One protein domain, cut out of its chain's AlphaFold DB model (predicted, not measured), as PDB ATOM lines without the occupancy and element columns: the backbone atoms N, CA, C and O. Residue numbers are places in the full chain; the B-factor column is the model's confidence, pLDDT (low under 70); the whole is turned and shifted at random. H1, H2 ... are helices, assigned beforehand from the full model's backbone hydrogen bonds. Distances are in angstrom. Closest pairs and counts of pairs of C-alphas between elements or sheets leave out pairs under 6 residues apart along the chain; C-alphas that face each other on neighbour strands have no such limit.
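What this domain is: This is residues 29 to 68 of the 101 residues of an uncharacterized protein of Nonomuraea polychroma (UniProt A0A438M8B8). An opening stretch, residues 29 to 36, leads into helix H1; the chain then folds back past it and runs into a second helix, H2, whose residues 59 to 68 stick out as a free arm. The two helices stand apart, with a loop between them. The printed part has 40 residues with two named helices, H1 then H2, and no named strand; the class is all helix. It is only just compact, close to loose, with a radius of gyration of the C-alphas of 10.6 A, and only just flat, spanning 28 by 26 by 14 A.

How they stand to each other: H1, residues 37 to 47, and H2, residues 56 to 68, are only just apart, their closest C-alphas 8.3 A from each other. The link between them, 8 residues, is short. In H1 and H2 every O i to N i+4 pair is within hydrogen-bond range.

Where its parts are: H1 begins at C-alpha 37 (-38.200, -53.441, 32.287) and measures 14.7 A from first to last C-alpha. H2 measures 19.1 A and ends at C-alpha 68 (-32.468, -36.233, 51.441).

The domain as a whole: The C-alphas of Ser 38 and Ala 68, the two farthest apart, are 28.1 A from each other. The printed part has no cut. Residues 29, 51, 53 and 55 have pLDDT under 70.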
ATOM      1  N   ALA A  29     -48.234 -42.779  42.387       66.75
ATOM      2  CA  ALA A  29     -47.629 -41.921  41.372       66.75
ATOM      3  C   ALA A  29     -47.440 -42.706  40.066       66.75
ATOM      4  O   ALA A  29     -46.789 -43.751  40.045       66.75
ATOM      5  N   TYR A  30     -47.996 -42.198  38.967       71.69
ATOM      6  CA  TYR A  30     -47.835 -42.799  37.646       71.69
ATOM      7  C   TYR A  30     -46.584 -42.247  36.957       71.69
ATOM      8  O   TYR A  30     -46.512 -41.057  36.652       71.69
ATOM      9  N   VAL A  31     -45.603 -43.114  36.693       74.25
ATOM     10  CA  VAL A  31     -44.420 -42.776  35.887       74.25
ATOM     11  C   VAL A  31     -44.475 -43.576  34.581       74.25
ATOM     12  O   VAL A  31     -44.248 -44.790  34.616       74.25
ATOM     13  N   PRO A  32     -44.761 -42.936  33.428       74.62
ATOM     14  CA  PRO A  32     -44.999 -43.633  32.158       74.62
ATOM     15  C   PRO A  32     -43.798 -44.443  31.655       74.62
ATOM     16  O   PRO A  32     -43.963 -45.424  30.944       74.62
ATOM     17  N   ILE A  33     -42.587 -44.022  32.025       72.94
ATOM     18  CA  ILE A  33     -41.313 -44.554  31.519       72.94
ATOM     19  C   ILE A  33     -40.676 -45.608  32.436       72.94
ATOM     20  O   ILE A  33     -39.532 -45.989  32.227       72.94
ATOM     21  N   LEU A  34     -41.381 -46.062  33.476       77.94
ATOM     22  CA  LEU A  34     -40.897 -47.100  34.398       77.94
ATOM     23  C   LEU A  34     -41.876 -48.280  34.509       77.94
ATOM     24  O   LEU A  34     -41.737 -49.104  35.408       77.94
ATOM     25  N   GLN A  35     -42.871 -48.363  33.618       82.62
ATOM     26  CA  GLN A  35     -43.922 -49.387  33.681       82.62
ATOM     27  C   GLN A  35     -43.408 -50.772  33.269       82.62
ATOM     28  O   GLN A  35     -43.936 -51.788  33.715       82.62
ATOM     29  N   THR A  36     -42.376 -50.828  32.419       80.81
ATOM     30  CA  THR A  36     -41.776 -52.081  31.940       80.81
ATOM     31  C   THR A  36     -40.257 -52.079  32.095       80.81
ATOM     32  O   THR A  36     -39.611 -51.029  32.127       80.81
ATOM     33  N   SER A  37     -39.656 -53.272  32.162       75.94
ATOM     34  CA  SER A  37     -38.200 -53.441  32.287       75.94
ATOM     35  C   SER A  37     -37.425 -52.776  31.143       75.94
ATOM     36  O   SER A  37     -36.385 -52.165  31.375       75.94
ATOM     37  N   SER A  38     -37.950 -52.813  29.916       78.75
ATOM     38  CA  SER A  38     -37.350 -52.135  28.761       78.75
ATOM     39  C   SER A  38     -37.363 -50.610  28.900       78.75
ATOM     40  O   SER A  38     -36.392 -49.949  28.532       78.75
ATOM     41  N   GLN A  39     -38.426 -50.033  29.463       82.19
ATOM     42  CA  GLN A  39     -38.494 -48.587  29.693       82.19
ATOM     43  C   GLN A  39     -37.575 -48.148  30.840       82.19
ATOM     44  O   GLN A  39     -36.936 -47.106  30.747       82.19
ATOM     45  N   VAL A  40     -37.418 -48.985  31.869       79.56
ATOM     46  CA  VAL A  40     -36.415 -48.793  32.927       79.56
ATOM     47  C   VAL A  40     -34.999 -48.712  32.351       79.56
ATOM     48  O   VAL A  40     -34.226 -47.833  32.734       79.56
ATOM     49  N   VAL A  41     -34.660 -49.593  31.409       78.56
ATOM     50  CA  VAL A  41     -33.373 -49.550  30.701       78.56
ATOM     51  C   VAL A  41     -33.231 -48.245  29.914       78.56
ATOM     52  O   VAL A  41     -32.211 -47.568  30.037       78.56
ATOM     53  N   ALA A  42     -34.266 -47.844  29.171       79.75
ATOM     54  CA  ALA A  42     -34.273 -46.578  28.438       79.75
ATOM     55  C   ALA A  42     -34.136 -45.356  29.366       79.75
ATOM     56  O   ALA A  42     -33.467 -44.387  29.014       79.75
ATOM     57  N   PHE A  43     -34.703 -45.404  30.572       80.62
ATOM     58  CA  PHE A  43     -34.534 -44.366  31.586       80.62
ATOM     59  C   PHE A  43     -33.099 -44.324  32.129       80.62
ATOM     60  O   PHE A  43     -32.482 -43.261  32.166       80.62
ATOM     61  N   LEU A  44     -32.533 -45.470  32.510       79.19
ATOM     62  CA  LEU A  44     -31.168 -45.538  33.040       79.19
ATOM     63  C   LEU A  44     -30.128 -45.095  32.004       79.19
ATOM     64  O   LEU A  44     -29.208 -44.351  32.343       79.19
ATOM     65  N   SER A  45     -30.290 -45.504  30.747       77.06
ATOM     66  CA  SER A  45     -29.319 -45.213  29.692       77.06
ATOM     67  C   SER A  45     -29.569 -43.897  28.963       77.06
ATOM     68  O   SER A  45     -28.616 -43.177  28.685       77.06
ATOM     69  N   GLY A  46     -30.824 -43.542  28.691       76.94
ATOM     70  CA  GLY A  46     -31.183 -42.308  27.988       76.94
ATOM     71  C   GLY A  46     -31.316 -41.091  28.903       76.94
ATOM     72  O   GLY A  46     -30.806 -40.026  28.574       76.94
ATOM     73  N   HIS A  47     -31.983 -41.229  30.056       75.69
ATOM     74  CA  HIS A  47     -32.244 -40.093  30.953       75.69
ATOM     75  C   HIS A  47     -31.123 -39.867  31.974       75.69
ATOM     76  O   HIS A  47     -30.770 -38.726  32.260       75.69
ATOM     77  N   LEU A  48     -30.552 -40.943  32.521       76.00
ATOM     78  CA  LEU A  48     -29.472 -40.862  33.510       76.00
ATOM     79  C   LEU A  48     -28.067 -41.029  32.907       76.00
ATOM     80  O   LEU A  48     -27.081 -40.852  33.619       76.00
ATOM     81  N   GLY A  49     -27.963 -41.342  31.610       77.50
ATOM     82  CA  GLY A  49     -26.689 -41.440  30.893       77.50
ATOM     83  C   GLY A  49     -25.817 -42.632  31.299       77.50
ATOM     84  O   GLY A  49     -24.620 -42.633  31.012       77.50
ATOM     85  N   PHE A  50     -26.372 -43.644  31.975       75.44
ATOM     86  CA  PHE A  50     -25.609 -44.828  32.361       75.44
ATOM     87  C   PHE A  50     -25.486 -45.809  31.182       75.44
ATOM     88  O   PHE A  50     -26.496 -46.345  30.721       75.44
ATOM     89  N   PRO A  51     -24.264 -46.129  30.719       67.12
ATOM     90  CA  PRO A  51     -24.067 -47.007  29.564       67.12
ATOM     91  C   PRO A  51     -24.536 -48.448  29.815       67.12
ATOM     92  O   PRO A  51     -24.881 -49.148  28.869       67.12
ATOM     93  N   PHE A  52     -24.596 -48.881  31.081       70.31
ATOM     94  CA  PHE A  52     -25.085 -50.202  31.468       70.31
ATOM     95  C   PHE A  52     -26.237 -50.094  32.476       70.31
ATOM     96  O   PHE A  52     -26.028 -49.613  33.595       70.31
ATOM     97  N   PRO A  53     -27.443 -50.573  32.125       67.69
ATOM     98  CA  PRO A  53     -28.600 -50.564  33.010       67.69
ATOM     99  C   PRO A  53     -28.479 -51.688  34.052       67.69
ATOM    100  O   PRO A  53     -29.024 -52.779  33.894       67.69
ATOM    101  N   SER A  54     -27.730 -51.435  35.127       75.12
ATOM    102  CA  SER A  54     -27.600 -52.371  36.248       75.12
ATOM    103  C   SER A  54     -28.640 -52.094  37.341       75.12
ATOM    104  O   SER A  54     -28.794 -50.937  37.748       75.12
ATOM    105  N   PRO A  55     -29.282 -53.130  37.921       67.75
ATOM    106  CA  PRO A  55     -30.179 -52.980  39.066       67.75
ATOM    107  C   PRO A  55     -29.528 -52.304  40.284       67.75
ATOM    108  O   PRO A  55     -30.214 -51.699  41.104       67.75
ATOM    109  N   VAL A  56     -28.196 -52.363  40.404       77.56
ATOM    110  CA  VAL A  56     -27.442 -51.737  41.506       77.56
ATOM    111  C   VAL A  56     -27.597 -50.211  41.517       77.56
ATOM    112  O   VAL A  56     -27.572 -49.596  42.584       77.56
ATOM    113  N   LEU A  57     -27.826 -49.590  40.356       76.88
ATOM    114  CA  LEU A  57     -28.037 -48.144  40.244       76.88
ATOM    115  C   LEU A  57     -29.300 -47.689  40.993       76.88
ATOM    116  O   LEU A  57     -29.316 -46.600  41.571       76.88
ATOM    117  N   PHE A  58     -30.325 -48.545  41.087       77.12
ATOM    118  CA  PHE A  58     -31.530 -48.249  41.867       77.12
ATOM    119  C   PHE A  58     -31.255 -48.124  43.359       77.12
ATOM    120  O   PHE A  58     -31.839 -47.263  44.015       77.12
ATOM    121  N   LYS A  59     -30.337 -48.937  43.896       80.25
ATOM    122  CA  LYS A  59     -29.921 -48.828  45.298       80.25
ATOM    123  C   LYS A  59     -29.305 -47.453  45.562       80.25
ATOM    124  O   LYS A  59     -29.694 -46.784  46.509       80.25
ATOM    125  N   GLN A  60     -28.414 -46.997  44.683       82.31
ATOM    126  CA  GLN A  60     -27.767 -45.689  44.821       82.31
ATOM    127  C   GLN A  60     -28.777 -44.532  44.752       82.31
ATOM    128  O   GLN A  60     -28.702 -43.593  45.553       82.31
ATOM    129  N   LEU A  61     -29.746 -44.615  43.834       82.81
ATOM    130  CA  LEU A  61     -30.820 -43.628  43.706       82.81
ATOM    131  C   LEU A  61     -31.721 -43.605  44.951       82.81
ATOM    132  O   LEU A  61     -31.993 -42.532  45.497       82.81
ATOM    133  N   GLY A  62     -32.121 -44.779  45.445       83.00
ATOM    134  CA  GLY A  62     -32.918 -44.924  46.665       83.00
ATOM    135  C   GLY A  62     -32.193 -44.415  47.912       83.00
ATOM    136  O   GLY A  62     -32.777 -43.687  48.715       83.00
ATOM    137  N   ASP A  63     -30.903 -44.712  48.053       87.12
ATOM    138  CA  ASP A  63     -30.083 -44.253  49.178       87.12
ATOM    139  C   ASP A  63     -29.887 -42.728  49.156       87.12
ATOM    140  O   ASP A  63     -29.869 -42.075  50.204       87.12
ATOM    141  N   ARG A  64     -29.763 -42.118  47.969       84.94
ATOM    142  CA  ARG A  64     -29.750 -40.652  47.825       84.94
ATOM    143  C   ARG A  64     -31.081 -40.041  48.265       84.94
ATOM    144  O   ARG A  64     -31.067 -39.082  49.033       84.94
ATOM    145  N   PHE A  65     -32.204 -40.609  47.825       84.06
ATOM    146  CA  PHE A  65     -33.537 -40.146  48.216       84.06
ATOM    147  C   PHE A  65     -33.752 -40.242  49.733       84.06
ATOM    148  O   PHE A  65     -34.096 -39.250  50.373       84.06
ATOM    149  N   ARG A  66     -33.456 -41.399  50.338       85.06
ATOM    150  CA  ARG A  66     -33.581 -41.610  51.791       85.06
ATOM    151  C   ARG A  66     -32.749 -40.621  52.601       85.06
ATOM    152  O   ARG A  66     -33.230 -40.111  53.609       85.06
ATOM    153  N   ARG A  67     -31.519 -40.329  52.164       86.88
ATOM    154  CA  ARG A  67     -30.660 -39.324  52.813       86.88
ATOM    155  C   ARG A  67     -31.265 -37.924  52.745       86.88
ATOM    156  O   ARG A  67     -31.272 -37.234  53.758       86.88
ATOM    157  N   ALA A  68     -31.808 -37.529  51.593       82.44
ATOM    158  CA  ALA A  68     -32.468 -36.233  51.441       82.44
ATOM    159  C   ALA A  68     -33.688 -36.106  52.371       82.44
ATOM    160  O   ALA A  68     -33.801 -35.121  53.100       82.44
TER     161      ALA A  68